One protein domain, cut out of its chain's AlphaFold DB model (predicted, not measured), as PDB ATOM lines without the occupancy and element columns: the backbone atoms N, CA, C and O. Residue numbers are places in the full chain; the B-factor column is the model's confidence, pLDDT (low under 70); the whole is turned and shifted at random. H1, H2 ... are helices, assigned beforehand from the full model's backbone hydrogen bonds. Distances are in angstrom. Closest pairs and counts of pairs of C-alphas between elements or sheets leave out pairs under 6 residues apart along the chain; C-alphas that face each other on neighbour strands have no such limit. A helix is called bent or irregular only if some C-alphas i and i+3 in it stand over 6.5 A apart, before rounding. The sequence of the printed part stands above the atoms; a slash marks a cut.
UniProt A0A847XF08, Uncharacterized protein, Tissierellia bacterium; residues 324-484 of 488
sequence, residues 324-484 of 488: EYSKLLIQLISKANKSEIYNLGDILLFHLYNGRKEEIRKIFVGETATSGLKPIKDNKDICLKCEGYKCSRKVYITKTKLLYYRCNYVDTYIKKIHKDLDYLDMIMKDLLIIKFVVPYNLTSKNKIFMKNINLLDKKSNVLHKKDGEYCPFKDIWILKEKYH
ATOM      1  N   GLU A 324      22.717  -3.248 -75.511       88.75
ATOM      2  CA  GLU A 324      21.256  -3.196 -75.601       88.75
ATOM      3  C   GLU A 324      20.605  -4.585 -75.695       88.75
ATOM      4  O   GLU A 324      19.642  -4.884 -74.981       88.75
ATOM      5  N   TYR A 325      21.131  -5.462 -76.555       92.56
ATOM      6  CA  TYR A 325      20.535  -6.776 -76.807       92.56
ATOM      7  C   TYR A 325      20.723  -7.720 -75.621       92.56
ATOM      8  O   TYR A 325      19.779  -8.393 -75.203       92.56
ATOM      9  N   SER A 326      21.929  -7.785 -75.058       93.50
ATOM     10  CA  SER A 326      22.181  -8.626 -73.887       93.50
ATOM     11  C   SER A 326      21.504  -8.094 -72.633       93.50
ATOM     12  O   SER A 326      20.971  -8.897 -71.869       93.50
ATOM     13  N   LYS A 327      21.444  -6.771 -72.446       89.88
ATOM     14  CA  LYS A 327      20.693  -6.132 -71.361       89.88
ATOM     15  C   LYS A 327      19.216  -6.519 -71.429       89.88
ATOM     16  O   LYS A 327      18.661  -6.972 -70.429       89.88
ATOM     17  N   LEU A 328      18.610  -6.449 -72.617       92.69
ATOM     18  CA  LEU A 328      17.229  -6.879 -72.827       92.69
ATOM     19  C   LEU A 328      17.039  -8.378 -72.542       92.69
ATOM     20  O   LEU A 328      16.105  -8.755 -71.839       92.69
ATOM     21  N   LEU A 329      17.937  -9.249 -73.017       96.31
ATOM     22  CA  LEU A 329      17.891 -10.680 -72.685       96.31
ATOM     23  C   LEU A 329      17.940 -10.915 -71.165       96.31
ATOM     24  O   LEU A 329      17.151 -11.704 -70.646       96.31
ATOM     25  N   ILE A 330      18.844 -10.236 -70.453       94.44
ATOM     26  CA  ILE A 330      18.993 -10.347 -68.995       94.44
ATOM     27  C   ILE A 330      17.713  -9.887 -68.288       94.44
ATOM     28  O   ILE A 330      17.238 -10.587 -67.396       94.44
ATOM     29  N   GLN A 331      17.093  -8.784 -68.720       91.06
ATOM     30  CA  GLN A 331      15.804  -8.324 -68.185       91.06
ATOM     31  C   GLN A 331      14.689  -9.357 -68.378       91.06
ATOM     32  O   GLN A 331      13.924  -9.631 -67.449       91.06
ATOM     33  N   LEU A 332      14.595  -9.949 -69.573       95.38
ATOM     34  CA  LEU A 332      13.596 -10.976 -69.866       95.38
ATOM     35  C   LEU A 332      13.810 -12.211 -68.974       95.38
ATOM     36  O   LEU A 332      12.850 -12.706 -68.380       95.38
ATOM     37  N   ILE A 333      15.049 -12.681 -68.821       96.12
ATOM     38  CA  ILE A 333      15.348 -13.820 -67.940       96.12
ATOM     39  C   ILE A 333      15.043 -13.468 -66.480       96.12
ATOM     40  O   ILE A 333      14.355 -14.240 -65.820       96.12
ATOM     41  N   SER A 334      15.481 -12.305 -65.988       93.38
ATOM     42  CA  SER A 334      15.262 -11.879 -64.598       93.38
ATOM     43  C   SER A 334      13.777 -11.860 -64.242       93.38
ATOM     44  O   SER A 334      13.363 -12.488 -63.266       93.38
ATOM     45  N   LYS A 335      12.946 -11.222 -65.076       91.56
ATOM     46  CA  LYS A 335      11.501 -11.134 -64.833       91.56
ATOM     47  C   LYS A 335      10.835 -12.515 -64.783       91.56
ATOM     48  O   LYS A 335       9.953 -12.735 -63.956       91.56
ATOM     49  N   ALA A 336      11.266 -13.443 -65.635       94.88
ATOM     50  CA  ALA A 336      10.762 -14.812 -65.627       94.88
ATOM     51  C   ALA A 336      11.276 -15.608 -64.411       94.88
ATOM     52  O   ALA A 336      10.490 -16.273 -63.743       94.88
ATOM     53  N   ASN A 337      12.561 -15.484 -64.059       93.75
ATOM     54  CA  ASN A 337      13.153 -16.139 -62.889       93.75
ATOM     55  C   ASN A 337      12.502 -15.676 -61.571       93.75
ATOM     56  O   ASN A 337      12.322 -16.503 -60.684       93.75
ATOM     57  N   LYS A 338      12.093 -14.399 -61.459       92.31
ATOM     58  CA  LYS A 338      11.293 -13.875 -60.326       92.31
ATOM     59  C   LYS A 338       9.913 -14.533 -60.199       92.31
ATOM     60  O   LYS A 338       9.328 -14.505 -59.127       92.31
ATOM     61  N   SER A 339       9.408 -15.123 -61.282       90.94
ATOM     62  CA  SER A 339       8.165 -15.906 -61.313       90.94
ATOM     63  C   SER A 339       8.431 -17.419 -61.292       90.94
ATOM     64  O   SER A 339       7.582 -18.190 -61.725       90.94
ATOM     65  N   GLU A 340       9.631 -17.841 -60.873       95.44
ATOM     66  CA  GLU A 340      10.083 -19.244 -60.843       95.44
ATOM     67  C   GLU A 340      10.099 -19.949 -62.217       95.44
ATOM     68  O   GLU A 340      10.056 -21.176 -62.330       95.44
ATOM     69  N   ILE A 341      10.208 -19.177 -63.304       96.38
ATOM     70  CA  ILE A 341      10.294 -19.695 -64.673       96.38
ATOM     71  C   ILE A 341      11.753 -19.678 -65.134       96.38
ATOM     72  O   ILE A 341      12.353 -18.618 -65.333       96.38
ATOM     73  N   TYR A 342      12.319 -20.871 -65.342       95.50
ATOM     74  CA  TYR A 342      13.756 -21.033 -65.600       95.50
ATOM     75  C   TYR A 342      14.119 -21.619 -66.964       95.50
ATOM     76  O   TYR A 342      15.254 -21.456 -67.397       95.50
ATOM     77  N   ASN A 343      13.231 -22.334 -67.660       95.56
ATOM     78  CA  ASN A 343      13.580 -22.903 -68.969       95.56
ATOM     79  C   ASN A 343      13.267 -21.925 -70.107       95.56
ATOM     80  O   ASN A 343      12.271 -21.210 -70.060       95.56
ATOM     81  N   LEU A 344      14.096 -21.917 -71.152       96.12
ATOM     82  CA  LEU A 344      14.009 -20.946 -72.244       96.12
ATOM     83  C   LEU A 344      12.646 -20.950 -72.946       96.12
ATOM     84  O   LEU A 344      12.141 -19.893 -73.318       96.12
ATOM     85  N   GLY A 345      12.063 -22.138 -73.136       96.00
ATOM     86  CA  GLY A 345      10.745 -22.289 -73.746       96.00
ATOM     87  C   GLY A 345       9.665 -21.551 -72.958       96.00
ATOM     88  O   GLY A 345       8.937 -20.746 -73.531       96.00
ATOM     89  N   ASP A 346       9.606 -21.772 -71.648       96.75
ATOM     90  CA  ASP A 346       8.628 -21.122 -70.777       96.75
ATOM     91  C   ASP A 346       8.945 -19.638 -70.541       96.75
ATOM     92  O   ASP A 346       8.013 -18.845 -70.469       96.75
ATOM     93  N   ILE A 347      10.222 -19.229 -70.512       97.69
ATOM     94  CA  ILE A 347      10.614 -17.805 -70.474       97.69
ATOM     95  C   ILE A 347      10.042 -17.073 -71.694       97.69
ATOM     96  O   ILE A 347       9.428 -16.015 -71.555       97.69
ATOM     97  N   LEU A 348      10.215 -17.634 -72.894       97.12
ATOM     98  CA  LEU A 348       9.696 -17.043 -74.128       97.12
ATOM     99  C   LEU A 348       8.168 -16.937 -74.086       97.12
ATOM    100  O   LEU A 348       7.615 -15.878 -74.382       97.12
ATOM    101  N   LEU A 349       7.488 -18.019 -73.695       96.44
ATOM    102  CA  LEU A 349       6.027 -18.053 -73.612       96.44
ATOM    103  C   LEU A 349       5.489 -17.057 -72.586       96.44
ATOM    104  O   LEU A 349       4.554 -16.327 -72.896       96.44
ATOM    105  N   PHE A 350       6.104 -16.977 -71.407       97.12
ATOM    106  CA  PHE A 350       5.746 -16.021 -70.361       97.12
ATOM    107  C   PHE A 350       5.717 -14.581 -70.883       97.12
ATOM    108  O   PHE A 350       4.775 -13.838 -70.618       97.12
ATOM    109  N   HIS A 351       6.714 -14.176 -71.666       96.44
ATOM    110  CA  HIS A 351       6.768 -12.822 -72.225       96.44
ATOM    111  C   HIS A 351       5.807 -12.607 -73.392       96.44
ATOM    112  O   HIS A 351       5.226 -11.526 -73.483       96.44
ATOM    113  N   LEU A 352       5.577 -13.622 -74.234       95.06
ATOM    114  CA  LEU A 352       4.539 -13.554 -75.269       95.06
ATOM    115  C   LEU A 352       3.141 -13.374 -74.659       95.06
ATOM    116  O   LEU A 352       2.405 -12.500 -75.106       95.06
ATOM    117  N   TYR A 353       2.805 -14.117 -73.596       94.19
ATOM    118  CA  TYR A 353       1.537 -13.947 -72.871       94.19
ATOM    119  C   TYR A 353       1.381 -12.548 -72.263       94.19
ATOM    120  O   TYR A 353       0.268 -12.044 -72.156       94.19
ATOM    121  N   ASN A 354       2.492 -11.902 -71.909       92.88
ATOM    122  CA  ASN A 354       2.524 -10.531 -71.399       92.88
ATOM    123  C   ASN A 354       2.629  -9.462 -72.509       92.88
ATOM    124  O   ASN A 354       2.969  -8.316 -72.218       92.88
ATOM    125  N   GLY A 355       2.399  -9.821 -73.777       91.06
ATOM    126  CA  GLY A 355       2.361  -8.878 -74.899       91.06
ATOM    127  C   GLY A 355       3.721  -8.351 -75.375       91.06
ATOM    128  O   GLY A 355       3.757  -7.457 -76.213       91.06
ATOM    129  N   ARG A 356       4.847  -8.905 -74.901       94.44
ATOM    130  CA  ARG A 356       6.214  -8.451 -75.247       94.44
ATOM    131  C   ARG A 356       6.711  -8.993 -76.591       94.44
ATOM    132  O   ARG A 356       7.771  -9.615 -76.687       94.44
ATOM    133  N   LYS A 357       5.892  -8.837 -77.636       94.25
ATOM    134  CA  LYS A 357       6.141  -9.398 -78.976       94.25
ATOM    135  C   LYS A 357       7.421  -8.838 -79.603       94.25
ATOM    136  O   LYS A 357       8.210  -9.604 -80.156       94.25
ATOM    137  N   GLU A 358       7.651  -7.534 -79.478       94.38
ATOM    138  CA  GLU A 358       8.820  -6.856 -80.050       94.38
ATOM    139  C   GLU A 358      10.125  -7.336 -79.419       94.38
ATOM    140  O   GLU A 358      11.074  -7.704 -80.115       94.38
ATOM    141  N   GLU A 359      10.167  -7.415 -78.091       94.81
ATOM    142  CA  GLU A 359      11.342  -7.876 -77.361       94.81
ATOM    143  C   GLU A 359      11.629  -9.352 -77.651       94.81
ATOM    144  O   GLU A 359      12.786  -9.737 -77.849       94.81
ATOM    145  N   ILE A 360      10.581 -10.179 -77.758       96.62
ATOM    146  CA  ILE A 360      10.725 -11.584 -78.146       96.62
ATOM    147  C   ILE A 360      11.239 -11.724 -79.576       96.62
ATOM    148  O   ILE A 360      12.173 -12.503 -79.792       96.62
ATOM    149  N   ARG A 361      10.706 -10.962 -80.539       95.44
ATOM    150  CA  ARG A 361      11.249 -10.927 -81.905       95.44
ATOM    151  C   ARG A 361      12.727 -10.557 -81.875       95.44
ATOM    152  O   ARG A 361      13.543 -11.264 -82.458       95.44
ATOM    153  N   LYS A 362      13.072  -9.471 -81.186       94.06
ATOM    154  CA  LYS A 362      14.421  -8.897 -81.178       94.06
ATOM    155  C   LYS A 362      15.483  -9.850 -80.623       94.06
ATOM    156  O   LYS A 362      16.618  -9.833 -81.096       94.06
ATOM    157  N   ILE A 363      15.133 -10.666 -79.627       95.69
ATOM    158  CA  ILE A 363      16.089 -11.533 -78.919       95.69
ATOM    159  C   ILE A 363      16.032 -12.991 -79.383       95.69
ATOM    160  O   ILE A 363      17.074 -13.631 -79.551       95.69
ATOM    161  N   PHE A 364      14.833 -13.537 -79.580       96.00
ATOM    162  CA  PHE A 364      14.625 -14.976 -79.755       96.00
ATOM    163  C   PHE A 364      14.234 -15.388 -81.174       96.00
ATOM    164  O   PHE A 364      14.112 -16.586 -81.421       96.00
ATOM    165  N   VAL A 365      14.061 -14.456 -82.114       94.75
ATOM    166  CA  VAL A 365      13.791 -14.776 -83.523       94.75
ATOM    167  C   VAL A 365      15.032 -14.480 -84.353       94.75
ATOM    168  O   VAL A 365      15.423 -13.330 -84.520       94.75
ATOM    169  N   GLY A 366      15.686 -15.535 -84.844       91.38
ATOM    170  CA  GLY A 366      16.795 -15.397 -85.790       91.38
ATOM    171  C   GLY A 366      16.328 -15.200 -87.231       91.38
ATOM    172  O   GLY A 366      15.168 -15.425 -87.546       91.38
ATOM    173  N   GLU A 367      17.271 -14.887 -88.119       91.62
ATOM    174  CA  GLU A 367      17.029 -14.703 -89.563       91.62
ATOM    175  C   GLU A 367      16.631 -15.996 -90.299       91.62
ATOM    176  O   GLU A 367      16.017 -15.963 -91.363       91.62
ATOM    177  N   THR A 368      17.030 -17.154 -89.764       93.44
ATOM    178  CA  THR A 368      16.779 -18.476 -90.362       93.44
ATOM    179  C   THR A 368      16.559 -19.537 -89.290       93.44
ATOM    180  O   THR A 368      17.012 -19.415 -88.148       93.44
ATOM    181  N   ALA A 369      15.890 -20.619 -89.672       93.75
ATOM    182  CA  ALA A 369      15.645 -21.779 -88.842       93.75
ATOM    183  C   ALA A 369      16.964 -22.461 -88.457       93.75
ATOM    184  O   ALA A 369      17.777 -22.851 -89.301       93.75
ATOM    185  N   THR A 370      17.159 -22.696 -87.160       92.44
ATOM    186  CA  THR A 370      18.360 -23.343 -86.632       92.44
ATOM    187  C   THR A 370      18.037 -24.658 -85.925       92.44
ATOM    188  O   THR A 370      17.295 -24.719 -84.951       92.44
ATOM    189  N   SER A 371      18.632 -25.742 -86.413       90.00
ATOM    190  CA  SER A 371      18.791 -27.028 -85.721       90.00
ATOM    191  C   SER A 371      19.752 -27.898 -86.532       90.00
ATOM    192  O   SER A 371      19.888 -27.693 -87.746       90.00
ATOM    193  N   GLY A 372      20.416 -28.864 -85.893       88.44
ATOM    194  CA  GLY A 372      21.273 -29.822 -86.581       88.44
ATOM    195  C   GLY A 372      20.464 -30.705 -87.534       88.44
ATOM    196  O   GLY A 372      19.621 -31.482 -87.100       88.44
ATOM    197  N   LEU A 373      20.747 -30.628 -88.837       93.31
ATOM    198  CA  LEU A 373      20.105 -31.490 -89.840       93.31
ATOM    199  C   LEU A 373      20.531 -32.954 -89.700       93.31
ATOM    200  O   LEU A 373      19.700 -33.854 -89.805       93.31
ATOM    201  N   LYS A 374      21.825 -33.191 -89.459       95.62
ATOM    202  CA  LYS A 374      22.399 -34.537 -89.351       95.62
ATOM    203  C   LYS A 374      21.785 -35.343 -88.192       95.62
ATOM    204  O   LYS A 374      21.289 -36.426 -88.470       95.62
ATOM    205  N   PRO A 375      21.680 -34.824 -86.951       95.69
ATOM    206  CA  PRO A 375      21.001 -35.545 -85.871       95.69
ATOM    207  C   PRO A 375      19.549 -35.933 -86.178       95.69
ATOM    208  O   PRO A 375      19.122 -37.022 -85.807       95.69
ATOM    209  N   ILE A 376      18.789 -35.088 -86.888       95.38
ATOM    210  CA  ILE A 376      17.416 -35.425 -87.297       95.38
ATOM    211  C   ILE A 376      17.433 -36.554 -88.341       95.38
ATOM    212  O   ILE A 376      16.664 -37.509 -88.238       95.38
ATOM    213  N   LYS A 377      18.324 -36.472 -89.340       95.06
ATOM    214  CA  LYS A 377      18.483 -37.515 -90.368       95.06
ATOM    215  C   LYS A 377      18.909 -38.858 -89.768       95.06
ATOM    216  O   LYS A 377      18.365 -39.883 -90.168       95.06
ATOM    217  N   ASP A 378      19.786 -38.831 -88.774       95.94
ATOM    218  CA  ASP A 378      20.380 -40.015 -88.150       95.94
ATOM    219  C   ASP A 378      19.522 -40.593 -87.004       95.94
ATOM    220  O   ASP A 378      19.980 -41.477 -86.286       95.94
ATOM    221  N   ASN A 379      18.293 -40.100 -86.798       94.31
ATOM    222  CA  ASN A 379      17.409 -40.486 -85.686       94.31
ATOM    223  C   ASN A 379      18.001 -40.249 -84.277       94.31
ATOM    224  O   ASN A 379      17.678 -40.953 -83.317       94.31
ATOM    225  N   LYS A 380      18.879 -39.250 -84.140       94.75
ATOM    226  CA  LYS A 380      19.567 -38.894 -82.885       94.75
ATOM    227  C   LYS A 380      19.001 -37.651 -82.200       94.75
ATOM    228  O   LYS A 380      19.349 -37.404 -81.052       94.75
ATOM    229  N   ASP A 381      18.149 -36.870 -82.869       94.44
ATOM    230  CA  ASP A 381      17.551 -35.676 -82.258       94.44
ATOM    231  C   ASP A 381      16.674 -36.043 -81.050       94.44
ATOM    232  O   ASP A 381      15.825 -36.935 -81.125       94.44
ATOM    233  N   ILE A 382      16.854 -35.312 -79.949       91.62
ATOM    234  CA  ILE A 382      16.159 -35.502 -78.674       91.62
ATOM    235  C   ILE A 382      14.635 -35.517 -78.824       91.62
ATOM    236  O   ILE A 382      13.952 -36.206 -78.073       91.62
ATOM    237  N   CYS A 383      14.088 -34.798 -79.809       90.62
ATOM    238  CA  CYS A 383      12.645 -34.717 -80.034       90.62
ATOM    239  C   CYS A 383      12.036 -36.039 -80.517       90.62
ATOM    240  O   CYS A 383      10.854 -36.266 -80.289       90.62
ATOM    241  N   LEU A 384      12.828 -36.916 -81.146       90.88
ATOM    242  CA  LEU A 384      12.368 -38.223 -81.634       90.88
ATOM    243  C   LEU A 384      12.166 -39.238 -80.505       90.88
ATOM    244  O   LEU A 384      11.439 -40.209 -80.675       90.88
ATOM    245  N   LYS A 385      12.823 -39.010 -79.364       86.19
ATOM    246  CA  LYS A 385      12.771 -39.865 -78.171       86.19
ATOM    247  C   LYS A 385      12.101 -39.157 -76.990       86.19
ATOM    248  O   LYS A 385      12.225 -39.591 -75.853       86.19
ATOM    249  N   CYS A 386      11.468 -38.008 -77.232       83.31
ATOM    250  CA  CYS A 386      10.902 -37.191 -76.171       83.31
ATOM    251  C   CYS A 386       9.536 -37.732 -75.754       83.31
ATOM    252  O   CYS A 386       8.573 -37.642 -76.511       83.31
ATOM    253  N   GLU A 387       9.458 -38.233 -74.525       71.81
ATOM    254  CA  GLU A 387       8.207 -38.637 -73.872       71.81
ATOM    255  C   GLU A 387       7.468 -37.434 -73.255       71.81
ATOM    256  O   GLU A 387       6.278 -37.493 -72.977       71.81
ATOM    257  N   GLY A 388       8.167 -36.306 -73.064       64.06
ATOM    258  CA  GLY A 388       7.607 -35.063 -72.532       64.06
ATOM    259  C   GLY A 388       6.819 -34.289 -73.592       64.06
ATOM    260  O   GLY A 388       7.372 -33.833 -74.592       64.06
ATOM    261  N   TYR A 389       5.522 -34.114 -73.362       63.19
ATOM    262  CA  TYR A 389       4.546 -33.808 -74.409       63.19
ATOM    263  C   TYR A 389       4.207 -32.329 -74.652       63.19
ATOM    264  O   TYR A 389       3.294 -32.062 -75.440       63.19
ATOM    265  N   LYS A 390       4.902 -31.359 -74.029       76.00
ATOM    266  CA  LYS A 390       4.570 -29.921 -74.179       76.00
ATOM    267  C   LYS A 390       4.463 -29.512 -75.657       76.00
ATOM    268  O   LYS A 390       3.492 -28.880 -76.051       76.00
ATOM    269  N   CYS A 391       5.401 -29.949 -76.499       80.62
ATOM    270  CA  CYS A 391       5.448 -29.566 -77.915       80.62
ATOM    271  C   CYS A 391       4.547 -30.381 -78.849       80.62
ATOM    272  O   CYS A 391       4.459 -30.055 -80.031       80.62
ATOM    273  N   SER A 392       3.961 -31.483 -78.384       70.12
ATOM    274  CA  SER A 392       3.396 -32.494 -79.284       70.12
ATOM    275  C   SER A 392       2.031 -33.033 -78.874       70.12
ATOM    276  O   SER A 392       1.564 -33.994 -79.479       70.12
ATOM    277  N   ARG A 393       1.371 -32.419 -77.880       67.50
ATOM    278  CA  ARG A 393       0.018 -32.798 -77.421       67.50
ATOM    279  C   ARG A 393      -0.144 -34.311 -77.208       67.50
ATOM    280  O   ARG A 393      -1.150 -34.892 -77.592       67.50
ATOM    281  N   LYS A 394       0.852 -34.950 -76.597       65.31
ATOM    282  CA  LYS A 394       0.876 -36.394 -76.301       65.31
ATOM    283  C   LYS A 394       1.160 -37.339 -77.475       65.31
ATOM    284  O   LYS A 394       1.039 -38.546 -77.322       65.31
ATOM    285  N   VAL A 395       1.615 -36.818 -78.616       70.31
ATOM    286  CA  VAL A 395       1.986 -37.621 -79.796       70.31
ATOM    287  C   VAL A 395       3.501 -37.605 -80.008       70.31
ATOM    288  O   VAL A 395       4.155 -36.584 -79.791       70.31
ATOM    289  N   TYR A 396       4.087 -38.715 -80.459       76.06
ATOM    290  CA  TYR A 396       5.500 -38.743 -80.845       76.06
ATOM    291  C   TYR A 396       5.758 -37.848 -82.062       76.06
ATOM    292  O   TYR A 396       5.042 -37.893 -83.066       76.06
ATOM    293  N   ILE A 397       6.809 -37.030 -81.992       88.69
ATOM    294  CA  ILE A 397       7.216 -36.208 -83.130       88.69
ATOM    295  C   ILE A 397       7.983 -37.093 -84.110       88.69
ATOM    296  O   ILE A 397       9.017 -37.664 -83.774       88.69
ATOM    297  N   THR A 398       7.499 -37.178 -85.346       91.38
ATOM    298  CA  THR A 398       8.147 -37.977 -86.388       91.38
ATOM    299  C   THR A 398       9.353 -37.256 -86.994       91.38
ATOM    300  O   THR A 398       9.412 -36.024 -87.062       91.38
ATOM    301  N   LYS A 399      10.303 -38.036 -87.525       94.75
ATOM    302  CA  LYS A 399      11.439 -37.523 -88.309       94.75
ATOM    303  C   LYS A 399      10.986 -36.643 -89.472       94.75
ATOM    304  O   LYS A 399      11.544 -35.565 -89.669       94.75
ATOM    305  N   THR A 400       9.955 -37.065 -90.203       94.88
ATOM    306  CA  THR A 400       9.381 -36.299 -91.318       94.88
ATOM    307  C   THR A 400       8.885 -34.932 -90.858       94.88
ATOM    308  O   THR A 400       9.202 -33.927 -91.493       94.88
ATOM    309  N   LYS A 401       8.190 -34.866 -89.712       92.62
ATOM    310  CA  LYS A 401       7.730 -33.597 -89.139       92.62
ATOM    311  C   LYS A 401       8.908 -32.694 -88.763       92.62
ATOM    312  O   LYS A 401       8.924 -31.538 -89.166       92.62
ATOM    313  N   LEU A 402       9.930 -33.205 -88.071       94.31
ATOM    314  CA  LEU A 402      11.110 -32.397 -87.716       94.31
ATOM    315  C   LEU A 402      11.854 -31.855 -88.944       94.31
ATOM    316  O   LEU A 402      12.266 -30.695 -88.940       94.31
ATOM    317  N   LEU A 403      12.014 -32.668 -89.993       96.06
ATOM    318  CA  LEU A 403      12.638 -32.234 -91.245       96.06
ATOM    319  C   LEU A 403      11.797 -31.168 -91.951       96.06
ATOM    320  O   LEU A 403      12.353 -30.173 -92.406       96.06
ATOM    321  N   TYR A 404      10.473 -31.331 -91.994       95.62
ATOM    322  CA  TYR A 404       9.571 -30.329 -92.562       95.62
ATOM    323  C   TYR A 404       9.676 -28.983 -91.829       95.62
ATOM    324  O   TYR A 404       9.824 -27.942 -92.473       95.62
ATOM    325  N   TYR A 405       9.687 -29.003 -90.490       95.25
ATOM    326  CA  TYR A 405       9.866 -27.791 -89.684       95.25
ATOM    327  C   TYR A 405      11.206 -27.126 -89.975       95.25
ATOM    328  O   TYR A 405      11.259 -25.931 -90.260       95.25
ATOM    329  N   ARG A 406      12.285 -27.916 -89.944       94.12
ATOM    330  CA  ARG A 406      13.646 -27.415 -90.122       94.12
ATOM    331  C   ARG A 406      13.910 -26.858 -91.519       94.12
ATOM    332  O   ARG A 406      14.646 -25.882 -91.613       94.12
ATOM    333  N   CYS A 407      13.414 -27.505 -92.571       93.44
ATOM    334  CA  CYS A 407      13.815 -27.205 -93.948       93.44
ATOM    335  C   CYS A 407      12.836 -26.302 -94.703       93.44
ATOM    336  O   CYS A 407      13.260 -25.651 -95.647       93.44
ATOM    337  N   ASN A 408      11.550 -26.286 -94.330       92.06
ATOM    338  CA  ASN A 408      10.510 -25.652 -95.150       92.06
ATOM    339  C   ASN A 408       9.677 -24.641 -94.356       92.06
ATOM    340  O   ASN A 408       9.522 -23.484 -94.750       92.06
ATOM    341  N   TYR A 409       9.118 -25.082 -93.229       95.44
ATOM    342  CA  TYR A 409       8.086 -24.318 -92.535       95.44
ATOM    343  C   TYR A 409       8.647 -23.117 -91.770       95.44
ATOM    344  O   TYR A 409       8.156 -22.000 -91.937       95.44
ATOM    345  N   VAL A 410       9.690 -23.316 -90.954       95.69
ATOM    346  CA  VAL A 410      10.121 -22.283 -89.999       95.69
ATOM    347  C   VAL A 410      10.786 -21.088 -90.684       95.69
ATOM    348  O   VAL A 410      10.548 -19.966 -90.259       95.69
ATOM    349  N   ASP A 411      11.533 -21.274 -91.775       94.88
ATOM    350  CA  ASP A 411      12.094 -20.140 -92.531       94.88
ATOM    351  C   ASP A 411      10.992 -19.255 -93.131       94.88
ATOM    352  O   ASP A 411      11.068 -18.025 -93.100       94.88
ATOM    353  N   THR A 412       9.922 -19.873 -93.638       95.19
ATOM    354  CA  THR A 412       8.744 -19.145 -94.129       95.19
ATOM    355  C   THR A 412       8.042 -18.410 -92.989       95.19
ATOM    356  O   THR A 412       7.617 -17.269 -93.153       95.19
ATOM    357  N   TYR A 413       7.938 -19.047 -91.826       95.81
ATOM    358  CA  TYR A 413       7.336 -18.469 -90.632       95.81
ATOM    359  C   TYR A 413       8.136 -17.277 -90.073       95.81
ATOM    360  O   TYR A 413       7.549 -16.236 -89.795       95.81
ATOM    361  N   ILE A 414       9.468 -17.370 -90.003       96.19
ATOM    362  CA  ILE A 414      10.362 -16.267 -89.605       96.19
ATOM    363  C   ILE A 414      10.147 -15.045 -90.508       96.19
ATOM    364  O   ILE A 414       9.936 -13.937 -90.019       96.19
ATOM    365  N   LYS A 415      10.094 -15.245 -91.833       95.56
ATOM    366  CA  LYS A 415       9.810 -14.161 -92.792       95.56
ATOM    367  C   LYS A 415       8.459 -13.487 -92.548       95.56
ATOM    368  O   LYS A 415       8.332 -12.296 -92.815       95.56
ATOM    369  N   LYS A 416       7.454 -14.231 -92.076       95.94
ATOM    370  CA  LYS A 416       6.147 -13.669 -91.712       95.94
ATOM    371  C   LYS A 416       6.239 -12.834 -90.435       95.94
ATOM    372  O   LYS A 416       5.798 -11.696 -90.480       95.94
ATOM    373  N   ILE A 417       6.913 -13.322 -89.386       95.06
ATOM    374  CA  ILE A 417       7.164 -12.551 -88.147       95.06
ATOM    375  C   ILE A 417       7.858 -11.213 -88.442       95.06
ATOM    376  O   ILE A 417       7.533 -10.192 -87.842       95.06
ATOM    377  N   HIS A 418       8.822 -11.198 -89.368       92.44
ATOM    378  CA  HIS A 418       9.525  -9.961 -89.715       92.44
ATOM    379  C   HIS A 418       8.635  -8.910 -90.386       92.44
ATOM    380  O   HIS A 418       8.931  -7.720 -90.260       92.44
ATOM    381  N   LYS A 419       7.572  -9.343 -91.075       94.44
ATOM    382  CA  LYS A 419       6.579  -8.470 -91.716       94.44
ATOM    383  C   LYS A 419       5.461  -8.067 -90.762       94.44
ATOM    384  O   LYS A 419       4.999  -6.938 -90.832       94.44
ATOM    385  N   ASP A 420       5.033  -8.994 -89.917       95.06
ATOM    386  CA  ASP A 420       3.898  -8.843 -89.022       95.06
ATOM    387  C   ASP A 420       4.138  -9.657 -87.742       95.06
ATOM    388  O   ASP A 420       4.279 -10.885 -87.765       95.06
ATOM    389  N   LEU A 421       4.194  -8.948 -86.616       93.81
ATOM    390  CA  LEU A 421       4.487  -9.508 -85.302       93.81
ATOM    391  C   LEU A 421       3.383 -10.408 -84.771       93.81
ATOM    392  O   LEU A 421       3.673 -11.256 -83.929       93.81
ATOM    393  N   ASP A 422       2.152 -10.280 -85.264       93.19
ATOM    394  CA  ASP A 422       1.036 -11.105 -84.804       93.19
ATOM    395  C   ASP A 422       1.216 -12.575 -85.168       93.19
ATOM    396  O   ASP A 422       0.706 -13.466 -84.485       93.19
ATOM    397  N   TYR A 423       2.070 -12.868 -86.152       94.38
ATOM    398  CA  TYR A 423       2.480 -14.240 -86.414       94.38
ATOM    399  C   TYR A 423       3.164 -14.899 -85.214       94.38
ATOM    400  O   TYR A 423       3.052 -16.118 -85.103       94.38
ATOM    401  N   LEU A 424       3.785 -14.151 -84.288       93.88
ATOM    402  CA  LEU A 424       4.364 -14.715 -83.059       93.88
ATOM    403  C   LEU A 424       3.346 -15.482 -82.212       93.88
ATOM    404  O   LEU A 424       3.734 -16.442 -81.544       93.88
ATOM    405  N   ASP A 425       2.058 -15.144 -82.289       90.88
ATOM    406  CA  ASP A 425       1.003 -15.841 -81.546       90.88
ATOM    407  C   ASP A 425       0.870 -17.310 -81.973       90.88
ATOM    408  O   ASP A 425       0.386 -18.155 -81.213       90.88
ATOM    409  N   MET A 426       1.360 -17.669 -83.167       91.12
ATOM    410  CA  MET A 426       1.423 -19.066 -83.594       91.12
ATOM    411  C   MET A 426       2.366 -19.909 -82.730       91.12
ATOM    412  O   MET A 426       2.123 -21.110 -82.613       91.12
ATOM    413  N   ILE A 427       3.385 -19.326 -82.084       93.12
ATOM    414  CA  ILE A 427       4.246 -20.065 -81.144       93.12
ATOM    415  C   ILE A 427       3.413 -20.646 -80.000       93.12
ATOM    416  O   ILE A 427       3.646 -21.787 -79.614       93.12
ATOM    417  N   MET A 428       2.409 -19.916 -79.503       89.75
ATOM    418  CA  MET A 428       1.527 -20.402 -78.435       89.75
ATOM    419  C   MET A 428       0.650 -21.578 -78.891       89.75
ATOM    420  O   MET A 428       0.257 -22.417 -78.082       89.75
ATOM    421  N   LYS A 429       0.371 -21.679 -80.197       89.75
ATOM    422  CA  LYS A 429      -0.409 -22.777 -80.795       89.75
ATOM    423  C   LYS A 429       0.459 -23.987 -81.146       89.75
ATOM    424  O   LYS A 429      -0.027 -25.119 -81.100       89.75
ATOM    425  N   ASP A 430       1.724 -23.750 -81.486       91.75
ATOM    426  CA  ASP A 430       2.691 -24.754 -81.914       91.75
ATOM    427  C   ASP A 430       4.079 -24.499 -81.305       91.75
ATOM    428  O   ASP A 430       4.977 -23.896 -81.903       91.75
ATOM    429  N   LEU A 431       4.269 -25.021 -80.092       92.81
ATOM    430  CA  LEU A 431       5.488 -24.811 -79.312       92.81
ATOM    431  C   LEU A 431       6.736 -25.450 -79.944       92.81
ATOM    432  O   LEU A 431       7.861 -25.097 -79.582       92.81
ATOM    433  N   LEU A 432       6.577 -26.385 -80.893       92.75
ATOM    434  CA  LEU A 432       7.711 -27.012 -81.577       92.75
ATOM    435  C   LEU A 432       8.522 -25.986 -82.379       92.75
ATOM    436  O   LEU A 432       9.735 -26.148 -82.537       92.75
ATOM    437  N   ILE A 433       7.879 -24.906 -82.827       94.69
ATOM    438  CA  ILE A 433       8.516 -23.803 -83.552       94.69
ATOM    439  C   ILE A 433       9.689 -23.224 -82.755       94.69
ATOM    440  O   ILE A 433      10.746 -22.990 -83.346       94.69
ATOM    441  N   ILE A 434       9.550 -23.083 -81.425       95.38
ATOM    442  CA  ILE A 434      10.561 -22.498 -80.518       95.38
ATOM    443  C   ILE A 434      11.934 -23.147 -80.723       95.38
ATOM    444  O   ILE A 434      12.961 -22.465 -80.751       95.38
ATOM    445  N   LYS A 435      11.973 -24.472 -80.932       94.44
ATOM    446  CA  LYS A 435      13.226 -25.208 -81.151       94.44
ATOM    447  C   LYS A 435      14.029 -24.649 -82.325       94.44
ATOM    448  O   LYS A 435      15.259 -24.692 -82.277       94.44
ATOM    449  N   PHE A 436      13.365 -24.151 -83.360       96.12
ATOM    450  CA  PHE A 436      13.985 -23.770 -84.624       96.12
ATOM    451  C   PHE A 436      14.191 -22.261 -84.764       96.12
ATOM    452  O   PHE A 436      15.210 -21.851 -85.313       96.12
ATOM    453  N   VAL A 437      13.267 -21.451 -84.248       95.94
ATOM    454  CA  VAL A 437      13.309 -19.982 -84.350       95.94
ATOM    455  C   VAL A 437      14.403 -19.346 -83.487       95.94
ATOM    456  O   VAL A 437      15.067 -18.409 -83.929       95.94
ATOM    457  N   VAL A 438      14.660 -19.906 -82.299       95.75
ATOM    458  CA  VAL A 438      15.698 -19.395 -81.391       95.75
ATOM    459  C   VAL A 438      17.085 -19.546 -82.025       95.75
ATOM    460  O   VAL A 438      17.432 -20.665 -82.400       95.75
ATOM    461  N   PRO A 439      17.925 -18.502 -82.118       95.19
ATOM    462  CA  PRO A 439      19.259 -18.601 -82.713       95.19
ATOM    463  C   PRO A 439      20.179 -19.610 -82.011       95.19
ATOM    464  O   PRO A 439      20.259 -19.664 -80.785       95.19
ATOM    465  N   TYR A 440      20.966 -20.373 -82.777       94.44
ATOM    466  CA  TYR A 440      21.915 -21.332 -82.191       94.44
ATOM    467  C   TYR A 440      23.043 -20.661 -81.389       94.44
ATOM    468  O   TYR A 440      23.490 -21.205 -80.378       94.44
ATOM    469  N   ASN A 441      23.512 -19.485 -81.821       93.00
ATOM    470  CA  ASN A 441      24.576 -18.761 -81.116       93.00
ATOM    471  C   ASN A 441      24.130 -18.319 -79.716       93.00
ATOM    472  O   ASN A 441      24.943 -18.372 -78.794       93.00
ATOM    473  N   LEU A 442      22.848 -17.979 -79.545       94.44
ATOM    474  CA  LEU A 442      22.262 -17.631 -78.251       94.44
ATOM    475  C   LEU A 442      22.303 -18.824 -77.284       94.44
ATOM    476  O   LEU A 442      22.857 -18.727 -76.192       94.44
ATOM    477  N   THR A 443      21.795 -19.981 -77.718       93.00
ATOM    478  CA  THR A 443      21.618 -21.169 -76.858       93.00
ATOM    479  C   THR A 443      22.905 -21.942 -76.585       93.00
ATOM    480  O   THR A 443      22.925 -22.839 -75.748       93.00
ATOM    481  N   SER A 444      23.981 -21.635 -77.314       92.75
ATOM    482  CA  SER A 444      25.279 -22.290 -77.159       92.75
ATOM    483  C   SER A 444      26.359 -21.298 -76.742       92.75
ATOM    484  O   SER A 444      26.634 -21.156 -75.557       92.75
ATOM    485  N   LYS A 445      26.967 -20.593 -77.696       92.50
ATOM    486  CA  LYS A 445      28.150 -19.745 -77.486       92.50
ATOM    487  C   LYS A 445      27.914 -18.657 -76.444       92.50
ATOM    488  O   LYS A 445      28.671 -18.571 -75.485       92.50
ATOM    489  N   ASN A 446      26.836 -17.887 -76.589       93.62
ATOM    490  CA  ASN A 446      26.514 -16.822 -75.642       93.62
ATOM    491  C   ASN A 446      26.196 -17.366 -74.254       93.62
ATOM    492  O   ASN A 446      26.713 -16.853 -73.268       93.62
ATOM    493  N   LYS A 447      25.441 -18.464 -74.170       95.19
ATOM    494  CA  LYS A 447      25.204 -19.143 -72.898       95.19
ATOM    495  C   LYS A 447      26.505 -19.587 -72.220       95.19
ATOM    496  O   LYS A 447      26.662 -19.376 -71.022       95.19
ATOM    497  N   ILE A 448      27.460 -20.148 -72.971       94.62
ATOM    498  CA  ILE A 448      28.787 -20.515 -72.443       94.62
ATOM    499  C   ILE A 448      29.518 -19.278 -71.911       94.62
ATOM    500  O   ILE A 448      30.008 -19.315 -70.785       94.62
ATOM    501  N   PHE A 449      29.554 -18.176 -72.668       93.81
ATOM    502  CA  PHE A 449      30.183 -16.935 -72.204       93.81
ATOM    503  C   PHE A 449      29.531 -16.411 -70.925       93.81
ATOM    504  O   PHE A 449      30.233 -16.185 -69.942       93.81
ATOM    505  N   MET A 450      28.201 -16.305 -70.895       94.31
ATOM    506  CA  MET A 450      27.451 -15.841 -69.725       94.31
ATOM    507  C   MET A 450      27.671 -16.731 -68.491       94.31
ATOM    508  O   MET A 450      27.712 -16.222 -67.371       94.31
ATOM    509  N   LYS A 451      27.868 -18.043 -68.667       94.00
ATOM    510  CA  LYS A 451      28.278 -18.947 -67.579       94.00
ATOM    511  C   LYS A 451      29.707 -18.680 -67.109       94.00
ATOM    512  O   LYS A 451      29.937 -18.551 -65.907       94.00
ATOM    513  N   ASN A 452      30.662 -18.586 -68.035       91.94
ATOM    514  CA  ASN A 452      32.078 -18.390 -67.713       91.94
ATOM    515  C   ASN A 452      32.318 -17.072 -66.973       91.94
ATOM    516  O   ASN A 452      33.097 -17.023 -66.024       91.94
ATOM    517  N   ILE A 453      31.581 -16.025 -67.342       90.94
ATOM    518  CA  ILE A 453      31.645 -14.722 -66.678       90.94
ATOM    519  C   ILE A 453      30.697 -14.621 -65.484       90.94
ATOM    520  O   ILE A 453      30.538 -13.540 -64.938       90.94
ATOM    521  N   ASN A 454      30.089 -15.713 -65.012       88.00
ATOM    522  CA  ASN A 454      29.214 -15.731 -63.836       88.00
ATOM    523  C   ASN A 454      27.983 -14.801 -63.926       88.00
ATOM    524  O   ASN A 454      27.601 -14.238 -62.900       88.00
ATOM    525  N   LEU A 455      27.393 -14.592 -65.105       89.19
ATOM    526  CA  LEU A 455      26.053 -13.994 -65.233       89.19
ATOM    527  C   LEU A 455      24.963 -15.047 -65.017       89.19
ATOM    528  O   LEU A 455      24.002 -14.800 -64.296       89.19
ATOM    529  N   LEU A 456      25.152 -16.232 -65.602       92.75
ATOM    530  CA  LEU A 456      24.295 -17.397 -65.383       92.75
ATOM    531  C   LEU A 456      24.900 -18.342 -64.342       92.75
ATOM    532  O   LEU A 456      26.120 -18.371 -64.139       92.75
ATOM    533  N   ASP A 457      24.051 -19.158 -63.721       89.50
ATOM    534  CA  ASP A 457      24.493 -20.256 -62.866       89.50
ATOM    535  C   ASP A 457      25.384 -21.236 -63.658       89.50
ATOM    536  O   ASP A 457      25.051 -21.697 -64.757       89.50
ATOM    537  N   LYS A 458      26.529 -21.608 -63.073       85.56
ATOM    538  CA  LYS A 458      27.457 -22.597 -63.636       85.56
ATOM    539  C   LYS A 458      26.794 -23.970 -63.825       85.56
ATOM    540  O   LYS A 458      27.185 -24.691 -64.747       85.56
ATOM    541  N   LYS A 459      25.779 -24.306 -63.019       85.69
ATOM    542  CA  LYS A 459      24.997 -25.552 -63.105       85.69
ATOM    543  C   LYS A 459      24.037 -25.597 -64.298       85.69
ATOM    544  O   LYS A 459      23.588 -26.676 -64.668       85.69
ATOM    545  N   SER A 460      23.736 -24.465 -64.942       87.12
ATOM    546  CA  SER A 460      22.878 -24.452 -66.135       87.12
ATOM    547  C   SER A 460      23.541 -25.197 -67.296       87.12
ATOM    548  O   SER A 460      24.584 -24.778 -67.801       87.12
ATOM    549  N   ASN A 461      22.954 -26.304 -67.747       89.88
ATOM    550  CA  ASN A 461      23.506 -27.082 -68.858       89.88
ATOM    551  C   ASN A 461      23.475 -26.295 -70.178       89.88
ATOM    552  O   ASN A 461      22.590 -25.471 -70.413       89.88
ATOM    553  N   VAL A 462      24.455 -26.558 -71.046       92.81
ATOM    554  CA  VAL A 462      24.493 -26.015 -72.409       92.81
ATOM    555  C   VAL A 462      24.078 -27.126 -73.356       92.81
ATOM    556  O   VAL A 462      24.792 -28.114 -73.498       92.81
ATOM    557  N   LEU A 463      22.915 -26.974 -73.986       92.62
ATOM    558  CA  LEU A 463      22.375 -27.980 -74.893       92.62
ATOM    559  C   LEU A 463      22.678 -27.600 -76.346       92.62
ATOM    560  O   LEU A 463      22.356 -26.504 -76.814       92.62
ATOM    561  N   HIS A 464      23.284 -28.516 -77.097       93.06
ATOM    562  CA  HIS A 464      23.766 -28.216 -78.441       93.06
ATOM    563  C   HIS A 464      22.797 -28.671 -79.536       93.06
ATOM    564  O   HIS A 464      22.513 -29.854 -79.723       93.06
ATOM    565  N   LYS A 465      22.337 -27.718 -80.360       94.31
ATOM    566  CA  LYS A 465      21.498 -28.016 -81.534       94.31
ATOM    567  C   LYS A 465      22.211 -28.869 -82.579       94.31
ATOM    568  O   LYS A 465      21.563 -29.667 -83.248       94.31
ATOM    569  N   LYS A 466      23.526 -28.682 -82.743       92.81
ATOM    570  CA  LYS A 466      24.335 -29.414 -83.734       92.81
ATOM    571  C   LYS A 466      24.417 -30.919 -83.433       92.81
ATOM    572  O   LYS A 466      24.548 -31.695 -84.372       92.81
ATOM    573  N   ASP A 467      24.298 -31.290 -82.156       92.75
ATOM    574  CA  ASP A 467      24.423 -32.666 -81.662       92.75
ATOM    575  C   ASP A 467      23.046 -33.336 -81.492       92.75
ATOM    576  O   ASP A 467      22.950 -34.539 -81.285       92.75
ATOM    577  N   GLY A 468      21.958 -32.572 -81.665       92.94
ATOM    578  CA  GLY A 468      20.579 -33.056 -81.543       92.94
ATOM    579  C   GLY A 468      20.028 -33.016 -80.118       92.94
ATOM    580  O   GLY A 468      18.871 -33.359 -79.917       92.94
ATOM    581  N   GLU A 469      20.806 -32.553 -79.144       93.38
ATOM    582  CA  GLU A 469      20.462 -32.585 -77.714       93.38
ATOM    583  C   GLU A 469      19.571 -31.414 -77.274       93.38
ATOM    584  O   GLU A 469      18.967 -31.435 -76.203       93.38
ATOM    585  N   TYR A 470      19.476 -30.369 -78.097       94.56
ATOM    586  CA  TYR A 470      18.766 -29.148 -77.732       94.56
ATOM    587  C   TYR A 470      17.241 -29.312 -77.698       94.56
ATOM    588  O   TYR A 470      16.597 -29.588 -78.720       94.56
ATOM    589  N   CYS A 471      16.673 -29.031 -76.523       93.06
ATOM    590  CA  CYS A 471      15.248 -28.869 -76.267       93.06
ATOM    591  C   CYS A 471      15.029 -27.557 -75.486       93.06
ATOM    592  O   CYS A 471      15.580 -27.434 -74.393       93.06
ATOM    593  N   PRO A 472      14.213 -26.604 -75.981       94.25
ATOM    594  CA  PRO A 472      14.015 -25.313 -75.309       94.25
ATOM    595  C   PRO A 472      13.381 -25.445 -73.916       94.25
ATOM    596  O   PRO A 472      13.660 -24.641 -73.036       94.25
ATOM    597  N   PHE A 473      12.587 -26.492 -73.686       93.62
ATOM    598  CA  PHE A 473      11.943 -26.762 -72.395       93.62
ATOM    599  C   PHE A 473      12.847 -27.486 -71.388       93.62
ATOM    600  O   PHE A 473      12.489 -27.615 -70.224       93.62
ATOM    601  N   LYS A 474      14.027 -27.951 -71.822       92.56
ATOM    602  CA  LYS A 474      15.091 -28.465 -70.941       92.56
ATOM    603  C   LYS A 474      16.253 -27.477 -70.800       92.56
ATOM    604  O   LYS A 474      17.176 -27.722 -70.028       92.56
ATOM    605  N   ASP A 475      16.241 -26.389 -71.566       95.00
ATOM    606  CA  ASP A 475      17.329 -25.424 -71.613       95.00
ATOM    607  C   ASP A 475      17.180 -24.410 -70.473       95.00
ATOM    608  O   ASP A 475      16.425 -23.452 -70.595       95.00
ATOM    609  N   ILE A 476      17.863 -24.639 -69.350       96.00
ATOM    610  CA  ILE A 476      17.718 -23.848 -68.113       96.00
ATOM    611  C   ILE A 476      18.559 -22.565 -68.151       96.00
ATOM    612  O   ILE A 476      19.758 -22.630 -68.412       96.00
ATOM    613  N   TRP A 477      17.949 -21.418 -67.868       96.19
ATOM    614  CA  TRP A 477      18.550 -20.087 -67.786       96.19
ATOM    615  C   TRP A 477      18.221 -19.465 -66.429       96.19
ATOM    616  O   TRP A 477      17.136 -18.922 -66.225       96.19
ATOM    617  N   ILE A 478      19.175 -19.571 -65.506       94.12
ATOM    618  CA  ILE A 478      19.087 -19.006 -64.158       94.12
ATOM    619  C   ILE A 478      20.157 -17.925 -64.038       94.12
ATOM    620  O   ILE A 478      21.346 -18.222 -64.198       94.12
ATOM    621  N   LEU A 479      19.743 -16.681 -63.793       89.94
ATOM    622  CA  LEU A 479      20.664 -15.604 -63.429       89.94
ATOM    623  C   LEU A 479      21.202 -15.830 -62.015       89.94
ATOM    624  O   LEU A 479      20.537 -16.420 -61.171       89.94
ATOM    625  N   LYS A 480      22.423 -15.366 -61.737       81.88
ATOM    626  CA  LYS A 480      22.880 -15.295 -60.341       81.88
ATOM    627  C   LYS A 480      22.097 -14.216 -59.594       81.88
ATOM    628  O   LYS A 480      21.914 -13.142 -60.157       81.88
ATOM    629  N   GLU A 481      21.753 -14.469 -58.330       64.50
ATOM    630  CA  GLU A 481      20.930 -13.608 -57.451       64.50
ATOM    631  C   GLU A 481      21.249 -12.111 -57.564       64.50
ATOM    632  O   GLU A 481      20.365 -11.296 -57.811       64.50
ATOM    633  N   LYS A 482      22.535 -11.753 -57.539       63.19
ATOM    634  CA  LYS A 482      22.994 -10.362 -57.675       63.19
ATOM    635  C   LYS A 482      22.640  -9.652 -58.991       63.19
ATOM    636  O   LYS A 482      22.864  -8.456 -59.100       63.19
ATOM    637  N   TYR A 483      22.146 -10.371 -60.000       63.00
ATOM    638  CA  TYR A 483      21.742  -9.816 -61.294       63.00
ATOM    639  C   TYR A 483      20.227  -9.765 -61.504       63.00
ATOM    640  O   TYR A 483      19.771  -9.391 -62.587       63.00
ATOM    641  N   HIS A 484      19.437 -10.130 -60.492       57.66
ATOM    642  CA  HIS A 484      17.982 -10.042 -60.586       57.66
ATOM    643  C   HIS A 484      17.490  -8.584 -60.601       57.66
ATOM    644  O   HIS A 484      16.466  -8.314 -61.233       57.66
TER     645      HIS A 484
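Overview. This is residues 324 to 484 of the 488 residues of an uncharacterized protein of Tissierellia bacterium (UniProt A0A847XF08). Short helices, mostly crossed, gather round H8 near the middle: the helical hairpin of H2 and H3 sits between H1 and H7, while bent H6 runs past H8 to an end with H4 and H5. H9 stays off the other helices, and after it residues 453 to 484, with no named element, run out and fold back. The 161 printed residues hold nine named helices, H1 to H9 in chain order, and no named strand: all helix. The whole is compact, radius of gyration of the C-alphas 15.1 A, spanning 44 by 34 by 27 A.

Along the chain. H1, residues 324 to 337, begins at C-alpha 324 (21.256, -3.196, -75.601) and is 19.9 A long. H2 is 344 to 353, H3 357 to 364, H4 373 to 377 and H5 382 to 385. H6, 399 to 419, was assigned as one helix by its hydrogen bonds but is bent: C-alphas 407 and 410 are 7.3 A apart; its arms are H6a, 399 to 407, and H6b, 410 to 419. H7 is 421 to 429 and H8 431 to 437. H9, 440 to 452, 17.9 A, is only just irregular, C-alphas 443 and 446 being 6.7 A apart; it ends at C-alpha 452 (32.078, -18.390, -67.713).

Arrangement. H1 touches H2, about perpendicular at 90 degrees, closest C-alphas Ala 336 and Ile 347, 5.7 A, with residues 332 to 336 alone. H2 and H3 touch as a hairpin, 14 degrees, a shallow tilt, opposite ways, closest C-alphas Leu 348 and Ile 360, 6.9 A. H3 touches H7, closest C-alphas Lys 357 and Leu 421, 6.5 A. H8 touches H6b, about perpendicular at 82 degrees, closest C-alphas Val 410 and Phe 436, 6.8 A. H4 touches H6a, closest C-alphas Ile 376 and Lys 399, 6.4 A; H4 and H5 are near each other. H9 touches no helix. Every O i to N i+4 pair is within hydrogen-bond range in H1, H2, H3, H4 and H6a; H6b has 5 of 6, H9 7 of 9, H7 0 of 5 but 6 of 6 O i to N i+3, H8 1 of 3 but 3 of 4; H5 is too short for an i+4 pair.

Size, cuts and confidence. The two C-alphas farthest apart, Thr 400 and Lys 482, are 44.6 A apart. The printed part has no cut; the link from H5 to H6, 13 residues, is long. Mean pLDDT of the printed part is 91.2, with residues 388 to 389, 393 to 394 and 481 to 484 under 70.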